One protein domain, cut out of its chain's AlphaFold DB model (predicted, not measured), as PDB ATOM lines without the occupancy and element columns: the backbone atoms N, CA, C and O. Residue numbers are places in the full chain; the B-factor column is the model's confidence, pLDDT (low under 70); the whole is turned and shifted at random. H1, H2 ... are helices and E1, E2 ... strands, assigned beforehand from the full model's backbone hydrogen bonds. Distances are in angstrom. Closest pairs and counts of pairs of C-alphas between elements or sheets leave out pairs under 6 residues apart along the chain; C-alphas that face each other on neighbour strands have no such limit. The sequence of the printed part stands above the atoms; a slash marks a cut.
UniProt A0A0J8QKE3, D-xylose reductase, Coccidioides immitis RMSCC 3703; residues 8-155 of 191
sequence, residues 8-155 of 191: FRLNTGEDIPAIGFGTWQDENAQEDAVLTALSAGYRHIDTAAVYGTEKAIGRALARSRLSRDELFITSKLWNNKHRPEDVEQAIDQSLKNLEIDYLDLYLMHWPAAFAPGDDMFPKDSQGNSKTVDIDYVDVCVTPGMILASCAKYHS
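AT A GLANCE: This is residues 8 to 155 of the 191 residues of the protein "D-xylose reductase" of Coccidioides immitis RMSCC 3703 (UniProt A0A0J8QKE3). Four parallel strands, E2, E3, E4 and E5, stand side by side in a small curled wall, with three helices, H1, H2 and H3, following one another round it in an arc, like part of an open barrel. E1 leads into E2, and after E5 a long loop, residues 109 to 135, reaches far out before the short H4 near the last residue of E5. The printed part has 148 residues, with the named elements in the order E1 E2 H1 E3 H2 E4 H3 E5 H4; the class is mixed, helices and strands, with 63 residues, under half, in named elements. It is compact, with a radius of gyration of the C-alphas of 15.7 A and spans of 47 by 35 by 25 A.

HOW THE PARTS SIT: E1, residues 15 to 17, pairs with no named strand; it runs on into E2, residues 20 to 22, at 55 degrees. H1, residues 27 to 39, only grazes the sheet; its closest C-alphas to E2 are those of Ala 37 and Phe 21, 7.0 A. E3, residues 44 to 46, is parallel to E2, with N 21 and O 44 2.8 A apart. H2, residues 54 to 64, touches H1 the same way at a shallow tilt of 34 degrees, only just short of steep, closest at the C-alphas of Glu 31 and Ala 56, 4.8 A. E4, residues 72 to 77, is parallel to E3, with N 45 and O 72 2.9 A apart. H3, residues 84 to 98, touches H2 with residues 94 to 98 alone, the same way at a steep tilt of 40 degrees, closest at the C-alphas of Gly 58 and Leu 98, 3.9 A. E5, residues 105 to 108, is parallel to E4, with N 77 and O 107 2.8 A apart. H4, residues 136 to 140, only just touches H3, with 3 pairs of C-alphas within 8 A, closest Pro 84 and Val 139, 5.7 A. H1 and H3 are apart. Every O i to N i+4 pair is within hydrogen-bond range in H2 and H4, against 7 of 9 in H1 and 9 of 11 in H3.

IN THESE COORDINATES: E1 begins at C-alpha 15 (3.210, -6.512, 18.678). H1 measures 19.1 A, H2 15.1 A, E4 16.9 A and E5 10.2 A. H3, 22.3 A, begins at C-alpha 84 (-0.227, 7.996, -4.773). H4 ends at C-alpha 140 (4.557, 7.848, 2.669).

THE WHOLE: The two C-alphas farthest apart are those of Ser 67 and Gln 126, 48.7 A. The printed part has no cut, and E5 to H4 is a long link of 27 residues. Residues 140 to 155 have pLDDT under 70.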
ATOM      1  N   PHE A   8       8.291  -7.657  19.865       93.00
ATOM      2  CA  PHE A   8       8.606  -6.260  20.128       93.00
ATOM      3  C   PHE A   8       7.349  -5.411  19.953       93.00
ATOM      4  O   PHE A   8       6.547  -5.656  19.055       93.00
ATOM      5  N   ARG A   9       7.187  -4.401  20.810       88.62
ATOM      6  CA  ARG A   9       6.090  -3.438  20.707       88.62
ATOM      7  C   ARG A   9       6.464  -2.379  19.676       88.62
ATOM      8  O   ARG A   9       7.433  -1.645  19.872       88.62
ATOM      9  N   LEU A  10       5.688  -2.287  18.605       86.38
ATOM     10  CA  LEU A  10       5.799  -1.208  17.633       86.38
ATOM     11  C   LEU A  10       5.302   0.108  18.244       86.38
ATOM     12  O   LEU A  10       4.504   0.126  19.184       86.38
ATOM     13  N   ASN A  11       5.733   1.236  17.678       81.00
ATOM     14  CA  ASN A  11       5.286   2.566  18.114       81.00
ATOM     15  C   ASN A  11       3.760   2.783  17.949       81.00
ATOM     16  O   ASN A  11       3.204   3.696  18.556       81.00
ATOM     17  N   THR A  12       3.097   1.927  17.166       76.44
ATOM     18  CA  THR A  12       1.649   1.879  16.941       76.44
ATOM     19  C   THR A  12       0.889   1.218  18.085       76.44
ATOM     20  O   THR A  12      -0.335   1.300  18.126       76.44
ATOM     21  N   GLY A  13       1.591   0.554  19.005       83.44
ATOM     22  CA  GLY A  13       0.981  -0.256  20.049       83.44
ATOM     23  C   GLY A  13       0.766  -1.717  19.651       83.44
ATOM     24  O   GLY A  13       0.435  -2.508  20.525       83.44
ATOM     25  N   GLU A  14       0.990  -2.109  18.395       85.50
ATOM     26  CA  GLU A  14       0.908  -3.510  17.951       85.50
ATOM     27  C   GLU A  14       2.177  -4.296  18.325       85.50
ATOM     28  O   GLU A  14       3.250  -3.714  18.501       85.50
ATOM     29  N   ASP A  15       2.067  -5.620  18.446       90.06
ATOM     30  CA  ASP A  15       3.210  -6.512  18.678       90.06
ATOM     31  C   ASP A  15       3.675  -7.156  17.365       90.06
ATOM     32  O   ASP A  15       2.870  -7.724  16.630       90.06
ATOM     33  N   ILE A  16       4.984  -7.134  17.108       93.88
ATOM     34  CA  ILE A  16       5.615  -7.856  15.997       93.88
ATOM     35  C   ILE A  16       6.438  -9.043  16.524       93.88
ATOM     36  O   ILE A  16       7.203  -8.872  17.480       93.88
ATOM     37  N   PRO A  17       6.336 -10.253  15.940       95.38
ATOM     38  CA  PRO A  17       7.234 -11.353  16.279       95.38
ATOM     39  C   PRO A  17       8.685 -11.021  15.915       95.38
ATOM     40  O   PRO A  17       8.983 -10.633  14.786       95.38
ATOM     41  N   ALA A  18       9.597 -11.230  16.867       94.88
ATOM     42  CA  ALA A  18      11.012 -10.868  16.752       94.88
ATOM     43  C   ALA A  18      11.757 -11.589  15.616       94.88
ATOM     44  O   ALA A  18      12.825 -11.142  15.201       94.88
ATOM     45  N   ILE A  19      11.223 -12.718  15.145       95.94
ATOM     46  CA  ILE A  19      11.789 -13.505  14.052       95.94
ATOM     47  C   ILE A  19      10.727 -13.653  12.964       95.94
ATOM     48  O   ILE A  19       9.661 -14.221  13.211       95.94
ATOM     49  N   GLY A  20      11.054 -13.167  11.765       95.75
ATOM     50  CA  GLY A  20      10.272 -13.346  10.543       95.75
ATOM     51  C   GLY A  20      10.933 -14.322   9.570       95.75
ATOM     52  O   GLY A  20      12.158 -14.429   9.514       95.75
ATOM     53  N   PHE A  21      10.113 -15.039   8.803       97.75
ATOM     54  CA  PHE A  21      10.553 -15.899   7.710       97.75
ATOM     55  C   PHE A  21      10.503 -15.126   6.386       97.75
ATOM     56  O   PHE A  21       9.422 -14.742   5.943       97.75
ATOM     57  N   GLY A  22      11.663 -14.880   5.774       96.88
ATOM     58  CA  GLY A  22      11.770 -14.168   4.496       96.88
ATOM     59  C   GLY A  22      11.554 -15.084   3.291       96.88
ATOM     60  O   GLY A  22      12.083 -16.193   3.258       96.88
ATOM     61  N   THR A  23      10.817 -14.607   2.286       96.69
ATOM     62  CA  THR A  23      10.304 -15.449   1.183       96.69
ATOM     63  C   THR A  23      10.905 -15.128  -0.193       96.69
ATOM     64  O   THR A  23      10.199 -15.059  -1.206       96.69
ATOM     65  N   TRP A  24      12.217 -14.893  -0.227       91.69
ATOM     66  CA  TRP A  24      13.017 -14.628  -1.432       91.69
ATOM     67  C   TRP A  24      14.116 -15.703  -1.549       91.69
ATOM     68  O   TRP A  24      14.812 -15.936  -0.564       91.69
ATOM     69  N   GLN A  25      14.376 -16.387  -2.671       84.50
ATOM     70  CA  GLN A  25      13.715 -16.451  -3.993       84.50
ATOM     71  C   GLN A  25      13.076 -17.836  -4.220       84.50
ATOM     72  O   GLN A  25      13.018 -18.637  -3.297       84.50
ATOM     73  N   ASP A  26      12.671 -18.124  -5.463       90.06
ATOM     74  CA  ASP A  26      12.098 -19.393  -5.943       90.06
ATOM     75  C   ASP A  26      10.647 -19.627  -5.500       90.06
ATOM     76  O   ASP A  26      10.375 -20.210  -4.452       90.06
ATOM     77  N   GLU A  27       9.704 -19.176  -6.336       88.62
ATOM     78  CA  GLU A  27       8.256 -19.332  -6.129       88.62
ATOM     79  C   GLU A  27       7.844 -20.791  -5.908       88.62
ATOM     80  O   GLU A  27       6.968 -21.053  -5.081       88.62
ATOM     81  N   ASN A  28       8.493 -21.740  -6.589       93.81
ATOM     82  CA  ASN A  28       8.110 -23.148  -6.526       93.81
ATOM     83  C   ASN A  28       8.430 -23.774  -5.164       93.81
ATOM     84  O   ASN A  28       7.764 -24.723  -4.759       93.81
ATOM     85  N   ALA A  29       9.418 -23.235  -4.446       95.56
ATOM     86  CA  ALA A  29       9.810 -23.712  -3.124       95.56
ATOM     87  C   ALA A  29       9.064 -23.007  -1.976       95.56
ATOM     88  O   ALA A  29       9.011 -23.537  -0.864       95.56
ATOM     89  N   GLN A  30       8.491 -21.818  -2.211       96.88
ATOM     90  CA  GLN A  30       7.971 -20.985  -1.120       96.88
ATOM     91  C   GLN A  30       6.782 -21.594  -0.386       96.88
ATOM     92  O   GLN A  30       6.659 -21.396   0.821       96.88
ATOM     93  N   GLU A  31       5.917 -22.338  -1.073       97.81
ATOM     94  CA  GLU A  31       4.742 -22.919  -0.423       97.81
ATOM     95  C   GLU A  31       5.143 -23.907   0.688       97.81
ATOM     96  O   GLU A  31       4.729 -23.767   1.842       97.81
ATOM     97  N   ASP A  32       6.017 -24.862   0.365       97.81
ATOM     98  CA  ASP A  32       6.488 -25.868   1.318       97.81
ATOM     99  C   ASP A  32       7.439 -25.270   2.368       97.81
ATOM    100  O   ASP A  32       7.404 -25.662   3.541       97.81
ATOM    101  N   ALA A  33       8.253 -24.281   1.985       98.12
ATOM    102  CA  ALA A  33       9.137 -23.576   2.907       98.12
ATOM    103  C   ALA A  33       8.348 -22.804   3.979       98.12
ATOM    104  O   ALA A  33       8.653 -22.918   5.170       98.12
ATOM    105  N   VAL A  34       7.290 -22.084   3.586       98.25
ATOM    106  CA  VAL A  34       6.414 -21.369   4.526       98.25
ATOM    107  C   VAL A  34       5.664 -22.350   5.425       98.25
ATOM    108  O   VAL A  34       5.641 -22.152   6.638       98.25
ATOM    109  N   LEU A  35       5.111 -23.442   4.888       98.31
ATOM    110  CA  LEU A  35       4.462 -24.476   5.709       98.31
ATOM    111  C   LEU A  35       5.414 -25.077   6.747       98.31
ATOM    112  O   LEU A  35       5.030 -25.282   7.903       98.31
ATOM    113  N   THR A  36       6.664 -25.316   6.355       98.31
ATOM    114  CA  THR A  36       7.714 -25.798   7.258       98.31
ATOM    115  C   THR A  36       8.012 -24.769   8.348       98.31
ATOM    116  O   THR A  36       8.042 -25.124   9.527       98.31
ATOM    117  N   ALA A  37       8.163 -23.489   7.992       97.81
ATOM    118  CA  ALA A  37       8.393 -22.414   8.956       97.81
ATOM    119  C   ALA A  37       7.235 -22.294   9.962       97.81
ATOM    120  O   ALA A  37       7.459 -22.269  11.174       97.81
ATOM    121  N   LEU A  38       5.988 -22.290   9.484       97.44
ATOM    122  CA  LEU A  38       4.793 -22.226  10.334       97.44
ATOM    123  C   LEU A  38       4.701 -23.431  11.284       97.44
ATOM    124  O   LEU A  38       4.390 -23.256  12.468       97.44
ATOM    125  N   SER A  39       5.043 -24.627  10.794       96.50
ATOM    126  CA  SER A  39       5.097 -25.864  11.592       96.50
ATOM    127  C   SER A  39       6.211 -25.837  12.642       96.50
ATOM    128  O   SER A  39       6.039 -26.363  13.738       96.50
ATOM    129  N   ALA A  40       7.332 -25.174  12.341       96.50
ATOM    130  CA  ALA A  40       8.424 -24.933  13.283       96.50
ATOM    131  C   ALA A  40       8.114 -23.827  14.314       96.50
ATOM    132  O   ALA A  40       8.929 -23.562  15.197       96.50
ATOM    133  N   GLY A  41       6.948 -23.181  14.218       95.50
ATOM    134  CA  GLY A  41       6.491 -22.167  15.165       95.50
ATOM    135  C   GLY A  41       6.710 -20.723  14.718       95.50
ATOM    136  O   GLY A  41       6.507 -19.817  15.522       95.50
ATOM    137  N   TYR A  42       7.089 -20.462  13.464       97.19
ATOM    138  CA  TYR A  42       7.100 -19.090  12.956       97.19
ATOM    139  C   TYR A  42       5.677 -18.534  12.915       97.19
ATOM    140  O   TYR A  42       4.717 -19.246  12.614       97.19
ATOM    141  N   ARG A  43       5.552 -17.244  13.226       97.06
ATOM    142  CA  ARG A  43       4.294 -16.492  13.138       97.06
ATOM    143  C   ARG A  43       4.428 -15.186  12.367       97.06
ATOM    144  O   ARG A  43       3.426 -14.525  12.165       97.06
ATOM    145  N   HIS A  44       5.626 -14.838  11.898       97.69
ATOM    146  CA  HIS A  44       5.857 -13.680  11.040       97.69
ATOM    147  C   HIS A  44       6.391 -14.140   9.680       97.69
ATOM    148  O   HIS A  44       7.410 -14.831   9.628       97.69
ATOM    149  N   ILE A  45       5.699 -13.774   8.598       98.25
ATOM    150  CA  ILE A  45       6.103 -14.022   7.207       98.25
ATOM    151  C   ILE A  45       6.388 -12.680   6.522       98.25
ATOM    152  O   ILE A  45       5.526 -11.801   6.504       98.25
ATOM    153  N   ASP A  46       7.585 -12.540   5.951       97.88
ATOM    154  CA  ASP A  46       8.036 -11.351   5.224       97.88
ATOM    155  C   ASP A  46       8.104 -11.626   3.718       97.88
ATOM    156  O   ASP A  46       8.950 -12.394   3.254       97.88
ATOM    157  N   THR A  47       7.241 -10.959   2.951       97.88
ATOM    158  CA  THR A  47       7.177 -11.047   1.487       97.88
ATOM    159  C   THR A  47       7.212  -9.670   0.823       97.88
ATOM    160  O   THR A  47       7.431  -8.654   1.481       97.88
ATOM    161  N   ALA A  48       7.087  -9.618  -0.499       96.81
ATOM    162  CA  ALA A  48       6.977  -8.402  -1.291       96.81
ATOM    163  C   ALA A  48       6.380  -8.719  -2.664       96.81
ATOM    164  O   ALA A  48       6.655  -9.782  -3.225       96.81
ATOM    165  N   ALA A  49       5.692  -7.746  -3.269       95.88
ATOM    166  CA  ALA A  49       5.148  -7.891  -4.621       95.88
ATOM    167  C   ALA A  49       6.225  -8.289  -5.653       95.88
ATOM    168  O   ALA A  49       6.015  -9.178  -6.477       95.88
ATOM    169  N   VAL A  50       7.419  -7.688  -5.563       96.44
ATOM    170  CA  VAL A  50       8.535  -7.953  -6.491       96.44
ATOM    171  C   VAL A  50       9.114  -9.363  -6.379       96.44
ATOM    172  O   VAL A  50       9.788  -9.827  -7.294       96.44
ATOM    173  N   TYR A  51       8.889 -10.065  -5.264       96.56
ATOM    174  CA  TYR A  51       9.431 -11.414  -5.108       96.56
ATOM    175  C   TYR A  51       8.739 -12.400  -6.048       96.56
ATOM    176  O   TYR A  51       9.321 -13.433  -6.366       96.56
ATOM    177  N   GLY A  52       7.515 -12.094  -6.493       95.94
ATOM    178  CA  GLY A  52       6.714 -13.007  -7.305       95.94
ATOM    179  C   GLY A  52       6.220 -14.229  -6.530       95.94
ATOM    180  O   GLY A  52       5.735 -15.172  -7.135       95.94
ATOM    181  N   THR A  53       6.327 -14.232  -5.197       97.81
ATOM    182  CA  THR A  53       6.059 -15.415  -4.367       97.81
ATOM    183  C   THR A  53       4.754 -15.351  -3.573       97.81
ATOM    184  O   THR A  53       4.350 -16.350  -2.980       97.81
ATOM    185  N   GLU A  54       4.043 -14.219  -3.581       98.25
ATOM    186  CA  GLU A  54       2.824 -14.004  -2.781       98.25
ATOM    187  C   GLU A  54       1.742 -15.071  -3.004       98.25
ATOM    188  O   GLU A  54       1.122 -15.513  -2.043       98.25
ATOM    189  N   LYS A  55       1.563 -15.563  -4.238       98.38
ATOM    190  CA  LYS A  55       0.598 -16.637  -4.535       98.38
ATOM    191  C   LYS A  55       0.967 -17.965  -3.882       98.38
ATOM    192  O   LYS A  55       0.095 -18.668  -3.379       98.38
ATOM    193  N   ALA A  56       2.250 -18.325  -3.890       98.19
ATOM    194  CA  ALA A  56       2.729 -19.530  -3.216       98.19
ATOM    195  C   ALA A  56       2.547 -19.432  -1.698       98.19
ATOM    196  O   ALA A  56       2.143 -20.395  -1.050       98.19
ATOM    197  N   ILE A  57       2.762 -18.236  -1.149       98.31
ATOM    198  CA  ILE A  57       2.535 -17.954   0.267       98.31
ATOM    199  C   ILE A  57       1.045 -18.053   0.594       98.31
ATOM    200  O   ILE A  57       0.704 -18.727   1.557       98.31
ATOM    201  N   GLY A  58       0.150 -17.479  -0.216       98.00
ATOM    202  CA  GLY A  58      -1.300 -17.588  -0.008       98.00
ATOM    203  C   GLY A  58      -1.779 -19.039   0.083       98.00
ATOM    204  O   GLY A  58      -2.480 -19.414   1.028       98.00
ATOM    205  N   ARG A  59      -1.287 -19.910  -0.811       98.25
ATOM    206  CA  ARG A  59      -1.556 -21.358  -0.746       98.25
ATOM    207  C   ARG A  59      -1.029 -21.997   0.543       98.25
ATOM    208  O   ARG A  59      -1.740 -22.789   1.163       98.25
ATOM    209  N   ALA A  60       0.173 -21.629   0.991       98.12
ATOM    210  CA  ALA A  60       0.735 -22.110   2.255       98.12
ATOM    211  C   ALA A  60      -0.090 -21.665   3.470       98.12
ATOM    212  O   ALA A  60      -0.362 -22.475   4.357       98.12
ATOM    213  N   LEU A  61      -0.533 -20.403   3.501       97.69
ATOM    214  CA  LEU A  61      -1.385 -19.865   4.562       97.69
ATOM    215  C   LEU A  61      -2.696 -20.658   4.648       97.69
ATOM    216  O   LEU A  61      -3.028 -21.164   5.722       97.69
ATOM    217  N   ALA A  62      -3.372 -20.875   3.516       96.81
ATOM    218  CA  ALA A  62      -4.596 -21.673   3.448       96.81
ATOM    219  C   ALA A  62      -4.383 -23.130   3.906       96.81
ATOM    220  O   ALA A  62      -5.188 -23.683   4.662       96.81
ATOM    221  N   ARG A  63      -3.270 -23.759   3.498       97.94
ATOM    222  CA  ARG A  63      -2.919 -25.137   3.887       97.94
ATOM    223  C   ARG A  63      -2.524 -25.272   5.359       97.94
ATOM    224  O   ARG A  63      -2.751 -26.338   5.931       97.94
ATOM    225  N   SER A  64      -1.966 -24.227   5.975       96.62
ATOM    226  CA  SER A  64      -1.518 -24.247   7.376       96.62
ATOM    227  C   SER A  64      -2.664 -24.397   8.380       96.62
ATOM    228  O   SER A  64      -2.458 -24.938   9.464       96.62
ATOM    229  N   ARG A  65      -3.869 -23.933   8.010       92.62
ATOM    230  CA  ARG A  65      -5.069 -23.878   8.866       92.62
ATOM    231  C   ARG A  65      -4.884 -23.085  10.171       92.62
ATOM    232  O   ARG A  65      -5.678 -23.258  11.093       92.62
ATOM    233  N   LEU A  66      -3.861 -22.234  10.249       95.44
ATOM    234  CA  LEU A  66      -3.706 -21.270  11.337       95.44
ATOM    235  C   LEU A  66      -4.733 -20.151  11.178       95.44
ATOM    236  O   LEU A  66      -5.097 -19.791  10.053       95.44
ATOM    237  N   SER A  67      -5.214 -19.603  12.291       95.56
ATOM    238  CA  SER A  67      -6.131 -18.473  12.204       95.56
ATOM    239  C   SER A  67      -5.363 -17.218  11.786       95.56
ATOM    240  O   SER A  67      -4.189 -17.034  12.112       95.56
ATOM    241  N   ARG A  68      -6.007 -16.340  11.008       95.44
ATOM    242  CA  ARG A  68      -5.329 -15.164  10.442       95.44
ATOM    243  C   ARG A  68      -4.751 -14.249  11.529       95.44
ATOM    244  O   ARG A  68      -3.724 -13.630  11.292       95.44
ATOM    245  N   ASP A  69      -5.385 -14.166  12.693       93.00
ATOM    246  CA  ASP A  69      -4.954 -13.372  13.849       93.00
ATOM    247  C   ASP A  69      -3.754 -13.958  14.616       93.00
ATOM    248  O   ASP A  69      -3.160 -13.252  15.426       93.00
ATOM    249  N   GLU A  70      -3.351 -15.202  14.337       94.44
ATOM    250  CA  GLU A  70      -2.096 -15.768  14.850       94.44
ATOM    251  C   GLU A  70      -0.873 -15.335  14.032       94.44
ATOM    252  O   GLU A  70       0.261 -15.551  14.461       94.44
ATOM    253  N   LEU A  71      -1.084 -14.767  12.844       95.94
ATOM    254  CA  LEU A  71      -0.036 -14.486  11.870       95.94
ATOM    255  C   LEU A  71       0.234 -12.986  11.759       95.94
ATOM    256  O   LEU A  71      -0.686 -12.176  11.754       95.94
ATOM    257  N   PHE A  72       1.506 -12.646  11.595       96.06
ATOM    258  CA  PHE A  72       1.994 -11.325  11.238       96.06
ATOM    259  C   PHE A  72       2.527 -11.380   9.803       96.06
ATOM    260  O   PHE A  72       3.554 -12.007   9.537       96.06
ATOM    261  N   ILE A  73       1.817 -10.776   8.855       96.94
ATOM    262  CA  ILE A  73       2.170 -10.816   7.433       96.94
ATOM    263  C   ILE A  73       2.626  -9.433   6.975       96.94
ATOM    264  O   ILE A  73       1.855  -8.468   7.024       96.94
ATOM    265  N   THR A  74       3.863  -9.374   6.484       96.50
ATOM    266  CA  THR A  74       4.486  -8.178   5.913       96.50
ATOM    267  C   THR A  74       4.573  -8.313   4.395       96.50
ATOM    268  O   THR A  74       5.109  -9.303   3.901       96.50
ATOM    269  N   SER A  75       4.097  -7.316   3.644       96.25
ATOM    270  CA  SER A  75       4.411  -7.168   2.209       96.25
ATOM    271  C   SER A  75       4.989  -5.778   1.923       96.25
ATOM    272  O   SER A  75       5.128  -4.951   2.828       96.25
ATOM    273  N   LYS A  76       5.398  -5.521   0.679       94.50
ATOM    274  CA  LYS A  76       6.111  -4.296   0.299       94.50
ATOM    275  C   LYS A  76       5.632  -3.747  -1.041       94.50
ATOM    276  O   LYS A  76       5.537  -4.499  -2.014       94.50
ATOM    277  N   LEU A  77       5.428  -2.433  -1.087       93.81
ATOM    278  CA  LEU A  77       5.166  -1.649  -2.287       93.81
ATOM    279  C   LEU A  77       6.419  -1.601  -3.159       93.81
ATOM    280  O   LEU A  77       7.472  -1.149  -2.708       93.81
ATOM    281  N   TRP A  78       6.304  -2.056  -4.405       95.88
ATOM    282  CA  TRP A  78       7.413  -2.015  -5.352       95.88
ATOM    283  C   TRP A  78       7.559  -0.648  -6.035       95.88
ATOM    284  O   TRP A  78       6.605   0.115  -6.182       95.88
ATOM    285  N   ASN A  79       8.776  -0.369  -6.496       93.69
ATOM    286  CA  ASN A  79       9.235   0.937  -6.960       93.69
ATOM    287  C   ASN A  79       8.437   1.520  -8.139       93.69
ATOM    288  O   ASN A  79       8.406   2.736  -8.310       93.69
ATOM    289  N   ASN A  80       7.793   0.687  -8.963       95.12
ATOM    290  CA  ASN A  80       6.974   1.134 -10.098       95.12
ATOM    291  C   ASN A  80       5.530   1.520  -9.706       95.12
ATOM    292  O   ASN A  80       4.730   1.832 -10.586       95.12
ATOM    293  N   LYS A  81       5.191   1.493  -8.410       94.62
ATOM    294  CA  LYS A  81       3.866   1.836  -7.858       94.62
ATOM    295  C   LYS A  81       3.929   2.956  -6.815       94.62
ATOM    296  O   LYS A  81       3.118   3.020  -5.903       94.62
ATOM    297  N   HIS A  82       4.916   3.842  -6.939       90.56
ATOM    298  CA  HIS A  82       5.125   4.970  -6.026       90.56
ATOM    299  C   HIS A  82       4.198   6.163  -6.276       90.56
ATOM    300  O   HIS A  82       4.213   7.113  -5.504       90.56
ATOM    301  N   ARG A  83       3.392   6.163  -7.339       90.62
ATOM    302  CA  ARG A  83       2.391   7.219  -7.502       90.62
ATOM    303  C   ARG A  83       1.295   7.039  -6.453       90.62
ATOM    304  O   ARG A  83       0.844   5.904  -6.295       90.62
ATOM    305  N   PRO A  84       0.828   8.104  -5.780       85.25
ATOM    306  CA  PRO A  84      -0.227   7.996  -4.773       85.25
ATOM    307  C   PRO A  84      -1.461   7.214  -5.250       85.25
ATOM    308  O   PRO A  84      -2.011   6.402  -4.511       85.25
ATOM    309  N   GLU A  85      -1.866   7.400  -6.507       88.25
ATOM    310  CA  GLU A  85      -2.998   6.701  -7.119       88.25
ATOM    311  C   GLU A  85      -2.775   5.195  -7.365       88.25
ATOM    312  O   GLU A  85      -3.748   4.452  -7.475       88.25
ATOM    313  N   ASP A  86      -1.525   4.730  -7.420       91.31
ATOM    314  CA  ASP A  86      -1.174   3.328  -7.688       91.31
ATOM    315  C   ASP A  86      -1.081   2.483  -6.402       91.31
ATOM    316  O   ASP A  86      -1.137   1.250  -6.454       91.31
ATOM    317  N   VAL A  87      -0.933   3.132  -5.243       87.75
ATOM    318  CA  VAL A  87      -0.656   2.481  -3.953       87.75
ATOM    319  C   VAL A  87      -1.782   1.538  -3.530       87.75
ATOM    320  O   VAL A  87      -1.521   0.381  -3.200       87.75
ATOM    321  N   GLU A  88      -3.031   2.015  -3.530       87.31
ATOM    322  CA  GLU A  88      -4.192   1.227  -3.079       87.31
ATOM    323  C   GLU A  88      -4.361  -0.026  -3.951       87.31
ATOM    324  O   GLU A  88      -4.515  -1.135  -3.438       87.31
ATOM    325  N   GLN A  89      -4.192   0.123  -5.269       91.44
ATOM    326  CA  GLN A  89      -4.247  -0.995  -6.208       91.44
ATOM    327  C   GLN A  89      -3.116  -2.009  -5.973       91.44
ATOM    328  O   GLN A  89      -3.335  -3.215  -6.101       91.44
ATOM    329  N   ALA A  90      -1.911  -1.547  -5.632       93.56
ATOM    330  CA  ALA A  90      -0.788  -2.428  -5.328       93.56
ATOM    331  C   ALA A  90      -1.028  -3.245  -4.046       93.56
ATOM    332  O   ALA A  90      -0.738  -4.443  -4.027       93.56
ATOM    333  N   ILE A  91      -1.612  -2.634  -3.010       91.38
ATOM    334  CA  ILE A  91      -2.007  -3.327  -1.774       91.38
ATOM    335  C   ILE A  91      -3.074  -4.380  -2.074       91.38
ATOM    336  O   ILE A  91      -2.916  -5.538  -1.688       91.38
ATOM    337  N   ASP A  92      -4.128  -4.003  -2.798       93.06
ATOM    338  CA  ASP A  92      -5.216  -4.914  -3.164       93.06
ATOM    339  C   ASP A  92      -4.705  -6.105  -3.980       93.06
ATOM    340  O   ASP A  92      -5.150  -7.241  -3.791       93.06
ATOM    341  N   GLN A  93      -3.730  -5.873  -4.862       96.50
ATOM    342  CA  GLN A  93      -3.100  -6.941  -5.627       96.50
ATOM    343  C   GLN A  93      -2.302  -7.897  -4.729       96.50
ATOM    344  O   GLN A  93      -2.415  -9.113  -4.911       96.50
ATOM    345  N   SER A  94      -1.555  -7.382  -3.748       96.94
ATOM    346  CA  SER A  94      -0.865  -8.205  -2.747       96.94
ATOM    347  C   SER A  94      -1.845  -9.026  -1.905       96.94
ATOM    348  O   SER A  94      -1.671 -10.235  -1.768       96.94
ATOM    349  N   LEU A  95      -2.920  -8.411  -1.400       96.50
ATOM    350  CA  LEU A  95      -3.973  -9.100  -0.640       96.50
ATOM    351  C   LEU A  95      -4.635 -10.211  -1.454       96.50
ATOM    352  O   LEU A  95      -4.822 -11.320  -0.958       96.50
ATOM    353  N   LYS A  96      -4.935  -9.934  -2.727       97.81
ATOM    354  CA  LYS A  96      -5.501 -10.913  -3.657       97.81
ATOM    355  C   LYS A  96      -4.545 -12.070  -3.927       97.81
ATOM    356  O   LYS A  96      -4.995 -13.208  -3.983       97.81
ATOM    357  N   ASN A  97      -3.253 -11.799  -4.114       98.19
ATOM    358  CA  ASN A  97      -2.256 -12.850  -4.323       98.19
ATOM    359  C   ASN A  97      -2.099 -13.733  -3.080       98.19
ATOM    360  O   ASN A  97      -1.967 -14.944  -3.212       98.19
ATOM    361  N   LEU A  98      -2.112 -13.123  -1.895       98.00
ATOM    362  CA  LEU A  98      -1.999 -13.814  -0.611       98.00
ATOM    363  C   LEU A  98      -3.304 -14.490  -0.169       98.00
ATOM    364  O   LEU A  98      -3.273 -15.291   0.760       98.00
ATOM    365  N   GLU A  99      -4.430 -14.164  -0.807       97.50
ATOM    366  CA  GLU A  99      -5.777 -14.607  -0.434       97.50
ATOM    367  C   GLU A  99      -6.137 -14.274   1.030       97.50
ATOM    368  O   GLU A  99      -6.709 -15.087   1.756       97.50
ATOM    369  N   ILE A 100      -5.802 -13.056   1.475       94.69
ATOM    370  CA  ILE A 100      -6.089 -12.552   2.830       94.69
ATOM    371  C   ILE A 100      -6.779 -11.188   2.792       94.69
ATOM    372  O   ILE A 100      -6.645 -10.429   1.836       94.69
ATOM    373  N   ASP A 101      -7.482 -10.842   3.871       91.81
ATOM    374  CA  ASP A 101      -8.238  -9.585   3.951       91.81
ATOM    375  C   ASP A 101      -7.417  -8.386   4.440       91.81
ATOM    376  O   ASP A 101      -7.840  -7.242   4.245       91.81
ATOM    377  N   TYR A 102      -6.275  -8.640   5.093       90.94
ATOM    378  CA  TYR A 102      -5.392  -7.597   5.605       90.94
ATOM    379  C   TYR A 102      -3.922  -8.001   5.695       90.94
ATOM    380  O   TYR A 102      -3.596  -9.180   5.839       90.94
ATOM    381  N   LEU A 103      -3.046  -6.994   5.684       92.81
ATOM    382  CA  LEU A 103      -1.625  -7.081   6.038       92.81
ATOM    383  C   LEU A 103      -1.398  -6.459   7.418       92.81
ATOM    384  O   LEU A 103      -2.059  -5.477   7.765       92.81
ATOM    385  N   ASP A 104      -0.469  -7.018   8.192       92.88
ATOM    386  CA  ASP A 104      -0.081  -6.458   9.493       92.88
ATOM    387  C   ASP A 104       0.897  -5.293   9.315       92.88
ATOM    388  O   ASP A 104       0.838  -4.312  10.059       92.88
ATOM    389  N   LEU A 105       1.740  -5.373   8.281       89.88
ATOM    390  CA  LEU A 105       2.710  -4.348   7.912       89.88
ATOM    391  C   LEU A 105       2.843  -4.246   6.384       89.88
ATOM    392  O   LEU A 105       2.905  -5.258   5.684       89.88
ATOM    393  N   TYR A 106       2.903  -3.020   5.857       89.12
ATOM    394  CA  TYR A 106       3.126  -2.779   4.430       89.12
ATOM    395  C   TYR A 106       4.189  -1.709   4.206       89.12
ATOM    396  O   TYR A 106       3.977  -0.539   4.498       89.12
ATOM    397  N   LEU A 107       5.351  -2.108   3.699       88.31
ATOM    398  CA  LEU A 107       6.519  -1.230   3.625       88.31
ATOM    399  C   LEU A 107       6.703  -0.639   2.229       88.31
ATOM    400  O   LEU A 107       6.402  -1.278   1.226       88.31
ATOM    401  N   MET A 108       7.306   0.543   2.142       87.50
ATOM    402  CA  MET A 108       7.986   0.951   0.912       87.50
ATOM    403  C   MET A 108       9.228   0.074   0.730       87.50
ATOM    404  O   MET A 108      10.043  -0.025   1.647       87.50
ATOM    405  N   HIS A 109       9.385  -0.568  -0.428       91.62
ATOM    406  CA  HIS A 109      10.506  -1.487  -0.635       91.62
ATOM    407  C   HIS A 109      11.844  -0.741  -0.753       91.62
ATOM    408  O   HIS A 109      12.809  -1.104  -0.085       91.62
ATOM    409  N   TRP A 110      11.894   0.318  -1.565       86.12
ATOM    410  CA  TRP A 110      13.052   1.207  -1.686       86.12
ATOM    411  C   TRP A 110      12.597   2.653  -1.851       86.12
ATOM    412  O   TRP A 110      11.619   2.874  -2.554       86.12
ATOM    413  N   PRO A 111      13.324   3.654  -1.329       86.81
ATOM    414  CA  PRO A 111      13.027   5.070  -1.557       86.81
ATOM    415  C   PRO A 111      13.516   5.529  -2.943       86.81
ATOM    416  O   PRO A 111      14.294   6.472  -3.064       86.81
ATOM    417  N   ALA A 112      13.125   4.813  -3.999       87.31
ATOM    418  CA  ALA A 112      13.512   5.094  -5.377       87.31
ATOM    419  C   ALA A 112      12.352   4.766  -6.319       87.31
ATOM    420  O   ALA A 112      12.055   3.596  -6.551       87.31
ATOM    421  N   ALA A 113      11.709   5.792  -6.874       90.56
ATOM    422  CA  ALA A 113      10.585   5.603  -7.778       90.56
ATOM    423  C   ALA A 113      11.055   5.197  -9.182       90.56
ATOM    424  O   ALA A 113      11.888   5.855  -9.815       90.56
ATOM    425  N   PHE A 114      10.500   4.099  -9.683       94.69
ATOM    426  CA  PHE A 114      10.643   3.687 -11.073       94.69
ATOM    427  C   PHE A 114       9.529   4.294 -11.912       94.69
ATOM    428  O   PHE A 114       8.480   4.685 -11.398       94.69
ATOM    429  N   ALA A 115       9.754   4.361 -13.223       94.94
ATOM    430  CA  ALA A 115       8.698   4.716 -14.145       94.94
ATOM    431  C   ALA A 115       7.481   3.799 -13.912       94.94
ATOM    432  O   ALA A 115       7.636   2.583 -13.797       94.94
ATOM    433  N   PRO A 116       6.279   4.378 -13.824       94.12
ATOM    434  CA  PRO A 116       5.044   3.634 -13.608       94.12
ATOM    435  C   PRO A 116       4.776   2.668 -14.765       94.12
ATOM    436  O   PRO A 116       5.164   2.917 -15.912       94.12
ATOM    437  N   GLY A 117       4.028   1.611 -14.480       91.94
ATOM    438  CA  GLY A 117       3.535   0.687 -15.494       91.94
ATOM    439  C   GLY A 117       3.463  -0.743 -14.985       91.94
ATOM    440  O   GLY A 117       3.503  -0.987 -13.776       91.94
ATOM    441  N   ASP A 118       3.350  -1.674 -15.928       90.75
ATOM    442  CA  ASP A 118       3.276  -3.110 -15.642       90.75
ATOM    443  C   ASP A 118       4.661  -3.753 -15.515       90.75
ATOM    444  O   ASP A 118       4.821  -4.760 -14.825       90.75
ATOM    445  N   ASP A 119       5.683  -3.157 -16.137       93.88
ATOM    446  CA  ASP A 119       7.063  -3.606 -15.986       93.88
ATOM    447  C   ASP A 119       7.571  -3.268 -14.577       93.88
ATOM    448  O   ASP A 119       7.564  -2.109 -14.154       93.88
ATOM    449  N   MET A 120       8.010  -4.290 -13.841       93.50
ATOM    450  CA  MET A 120       8.615  -4.127 -12.520       93.50
ATOM    451  C   MET A 120      10.023  -3.525 -12.601       93.50
ATOM    452  O   MET A 120      10.482  -2.922 -11.632       93.50
ATOM    453  N   PHE A 121      10.720  -3.660 -13.729       95.44
ATOM    454  CA  PHE A 121      12.095  -3.190 -13.903       95.44
ATOM    455  C   PHE A 121      12.246  -2.369 -15.191       95.44
ATOM    456  O   PHE A 121      13.092  -2.705 -16.026       95.44
ATOM    457  N   PRO A 122      11.485  -1.266 -15.339       95.56
ATOM    458  CA  PRO A 122      11.478  -0.481 -16.565       95.56
ATOM    459  C   PRO A 122      12.882   0.019 -16.888       95.56
ATOM    460  O   PRO A 122      13.591   0.532 -16.015       95.56
ATOM    461  N   LYS A 123      13.285  -0.118 -18.153       94.50
ATOM    462  CA  LYS A 123      14.591   0.320 -18.654       94.50
ATOM    463  C   LYS A 123      14.476   1.515 -19.597       94.50
ATOM    464  O   LYS A 123      13.484   1.667 -20.308       94.50
ATOM    465  N   ASP A 124      15.480   2.385 -19.577       92.44
ATOM    466  CA  ASP A 124      15.651   3.438 -20.576       92.44
ATOM    467  C   ASP A 124      16.341   2.901 -21.847       92.44
ATOM    468  O   ASP A 124      16.694   1.724 -21.944       92.44
ATOM    469  N   SER A 125      16.550   3.768 -22.841       92.75
ATOM    470  CA  SER A 125      17.212   3.398 -24.100       92.75
ATOM    471  C   SER A 125      18.683   2.988 -23.939       92.75
ATOM    472  O   SER A 125      19.275   2.489 -24.892       92.75
ATOM    473  N   GLN A 126      19.288   3.224 -22.773       91.00
ATOM    474  CA  GLN A 126      20.669   2.865 -22.448       91.00
ATOM    475  C   GLN A 126      20.748   1.589 -21.589       91.00
ATOM    476  O   GLN A 126      21.843   1.150 -21.248       91.00
ATOM    477  N   GLY A 127      19.607   0.976 -21.245       90.44
ATOM    478  CA  GLY A 127      19.534  -0.214 -20.395       90.44
ATOM    479  C   GLY A 127      19.605   0.076 -18.890       90.44
ATOM    480  O   GLY A 127      19.619  -0.862 -18.084       90.44
ATOM    481  N   ASN A 128      19.610   1.347 -18.481       90.56
ATOM    482  CA  ASN A 128      19.548   1.729 -17.073       90.56
ATOM    483  C   ASN A 128      18.111   1.642 -16.564       90.56
ATOM    484  O   ASN A 128      17.160   1.717 -17.340       90.56
ATOM    485  N   SER A 129      17.932   1.482 -15.252       90.69
ATOM    486  CA  SER A 129      16.594   1.553 -14.659       90.69
ATOM    487  C   SER A 129      16.001   2.942 -14.884       90.69
ATOM    488  O   SER A 129      16.607   3.949 -14.525       90.69
ATOM    489  N   LYS A 130      14.812   2.990 -15.476       93.56
ATOM    490  CA  LYS A 130      14.094   4.227 -15.756       93.56
ATOM    491  C   LYS A 130      13.446   4.716 -14.467       93.56
ATOM    492  O   LYS A 130      12.415   4.188 -14.053       93.56
ATOM    493  N   THR A 131      14.057   5.704 -13.827       91.31
ATOM    494  CA  THR A 131      13.549   6.325 -12.599       91.31
ATOM    495  C   THR A 131      12.747   7.584 -12.899       91.31
ATOM    496  O   THR A 131      12.913   8.207 -13.948       91.31
ATOM    497  N   VAL A 132      11.876   7.963 -11.970       91.62
ATOM    498  CA  VAL A 132      11.131   9.228 -12.000       91.62
ATOM    499  C   VAL A 132      11.346   9.974 -10.692       91.62
ATOM    500  O   VAL A 132      11.651   9.360  -9.670       91.62
ATOM    501  N   ASP A 133      11.202  11.293 -10.736       90.62
ATOM    502  CA  ASP A 133      11.286  12.138  -9.549       90.62
ATOM    503  C   ASP A 133       9.921  12.158  -8.849       90.62
ATOM    504  O   ASP A 133       9.019  12.905  -9.225       90.62
ATOM    505  N   ILE A 134       9.741  11.234  -7.908       84.44
ATOM    506  CA  ILE A 134       8.611  11.193  -6.980       84.44
ATOM    507  C   ILE A 134       9.228  11.150  -5.590       84.44
ATOM    508  O   ILE A 134       9.990  10.222  -5.288       84.44
ATOM    509  N   ASP A 135       8.900  12.139  -4.760       80.56
ATOM    510  CA  ASP A 135       9.374  12.163  -3.385       80.56
ATOM    511  C   ASP A 135       8.783  10.963  -2.642       80.56
ATOM    512  O   ASP A 135       7.573  10.723  -2.645       80.56
ATOM    513  N   TYR A 136       9.648  10.190  -1.991       74.12
ATOM    514  CA  TYR A 136       9.214   9.065  -1.179       74.12
ATOM    515  C   TYR A 136       8.265   9.529  -0.067       74.12
ATOM    516  O   TYR A 136       7.362   8.780   0.294       74.12
ATOM    517  N   VAL A 137       8.408  10.763   0.434       75.81
ATOM    518  CA  VAL A 137       7.517  11.355   1.439       75.81
ATOM    519  C   VAL A 137       6.078  11.466   0.932       75.81
ATOM    520  O   VAL A 137       5.159  11.165   1.692       75.81
ATOM    521  N   ASP A 138       5.868  11.810  -0.340       75.12
ATOM    522  CA  ASP A 138       4.526  11.911  -0.929       75.12
ATOM    523  C   ASP A 138       3.834  10.542  -0.973       75.12
ATOM    524  O   ASP A 138       2.637  10.404  -0.701       75.12
ATOM    525  N   VAL A 139       4.614   9.491  -1.227       72.62
ATOM    526  CA  VAL A 139       4.135   8.107  -1.142       72.62
ATOM    527  C   VAL A 139       3.826   7.746   0.312       72.62
ATOM    528  O   VAL A 139       2.783   7.164   0.601       72.62
ATOM    529  N   CYS A 140       4.693   8.150   1.247       66.06
ATOM    530  CA  CYS A 140       4.557   7.848   2.669       66.06
ATOM    531  C   CYS A 140       3.275   8.388   3.307       66.06
ATOM    532  O   CYS A 140       2.757   7.782   4.243       66.06
ATOM    533  N   VAL A 141       2.782   9.532   2.833       67.12
ATOM    534  CA  VAL A 141       1.566  10.172   3.358       67.12
ATOM    535  C   VAL A 141       0.292   9.724   2.633       67.12
ATOM    536  O   VAL A 141      -0.804  10.156   2.994       67.12
ATOM    537  N   THR A 142       0.411   8.856   1.622       62.81
ATOM    538  CA  THR A 142      -0.728   8.379   0.833       62.81
ATOM    539  C   THR A 142      -1.649   7.486   1.681       62.81
ATOM    540  O   THR A 142      -1.174   6.557   2.342       62.81
ATOM    541  N   PRO A 143      -2.981   7.697   1.662       55.53
ATOM    542  CA  PRO A 143      -3.923   6.824   2.358       55.53
ATOM    543  C   PRO A 143      -3.759   5.357   1.932       55.53
ATOM    544  O   PRO A 143      -3.871   5.035   0.757       55.53
ATOM    545  N   GLY A 144      -3.502   4.465   2.892       52.03
ATOM    546  CA  GLY A 144      -3.249   3.040   2.631       52.03
ATOM    547  C   GLY A 144      -1.768   2.649   2.674       52.03
ATOM    548  O   GLY A 144      -1.470   1.509   3.023       52.03
ATOM    549  N   MET A 145      -0.830   3.580   2.454       54.31
ATOM    550  CA  MET A 145       0.573   3.362   2.819       54.31
ATOM    551  C   MET A 145       0.699   3.388   4.340       54.31
ATOM    552  O   MET A 145       0.795   4.438   4.971       54.31
ATOM    553  N   ILE A 146       0.705   2.202   4.944       50.72
ATOM    554  CA  ILE A 146       1.085   2.032   6.344       50.72
ATOM    555  C   ILE A 146       2.609   2.057   6.397       50.72
ATOM    556  O   ILE A 146       3.256   1.044   6.647       50.72
ATOM    557  N   LEU A 147       3.213   3.229   6.209       42.19
ATOM    558  CA  LEU A 147       4.550   3.419   6.751       42.19
ATOM    559  C   LEU A 147       4.414   3.503   8.250       42.19
ATOM    560  O   LEU A 147       4.253   4.573   8.831       42.19
ATOM    561  N   ALA A 148       4.489   2.325   8.867       42.97
ATOM    562  CA  ALA A 148       4.799   2.213  10.273       42.97
ATOM    563  C   ALA A 148       3.818   2.966  11.206       42.97
ATOM    564  O   ALA A 148       4.144   3.306  12.340       42.97
ATOM    565  N   SER A 149       2.605   3.248  10.734       36.25
ATOM    566  CA  SER A 149       1.615   4.032  11.455       36.25
ATOM    567  C   SER A 149       0.219   3.628  10.999       36.25
ATOM    568  O   SER A 149      -0.151   3.829   9.847       36.25
ATOM    569  N   CYS A 150      -0.546   3.114  11.959       27.67
ATOM    570  CA  CYS A 150      -1.901   2.563  11.878       27.67
ATOM    571  C   CYS A 150      -2.019   1.122  11.362       27.67
ATOM    572  O   CYS A 150      -2.052   0.846  10.173       27.67
ATOM    573  N   ALA A 151      -2.131   0.230  12.349       36.28
ATOM    574  CA  ALA A 151      -2.784  -1.073  12.358       36.28
ATOM    575  C   ALA A 151      -3.588  -1.474  11.101       36.28
ATOM    576  O   ALA A 151      -4.507  -0.771  10.690       36.28
ATOM    577  N   LYS A 152      -3.289  -2.684  10.603       37.16
ATOM    578  CA  LYS A 152      -4.133  -3.576   9.780       37.16
ATOM    579  C   LYS A 152      -4.940  -2.893   8.664       37.16
ATOM    580  O   LYS A 152      -6.067  -2.449   8.882       37.16
ATOM    581  N   TYR A 153      -4.454  -2.938   7.423       42.16
ATOM    582  CA  TYR A 153      -5.262  -2.522   6.267       42.16
ATOM    583  C   TYR A 153      -6.312  -3.589   5.929       42.16
ATOM    584  O   TYR A 153      -5.937  -4.647   5.450       42.16
ATOM    585  N   HIS A 154      -7.604  -3.334   6.155       42.88
ATOM    586  CA  HIS A 154      -8.690  -4.239   5.742       42.88
ATOM    587  C   HIS A 154      -9.275  -3.840   4.381       42.88
ATOM    588  O   HIS A 154      -9.741  -2.711   4.219       42.88
ATOM    589  N   SER A 155      -9.365  -4.804   3.458       41.16
ATOM    590  CA  SER A 155      -9.909  -4.644   2.094       41.16
ATOM    591  C   SER A 155     -11.373  -4.171   2.030       41.16
ATOM    592  O   SER A 155     -11.849  -3.714   0.992       41.16
TER     593      SER A 155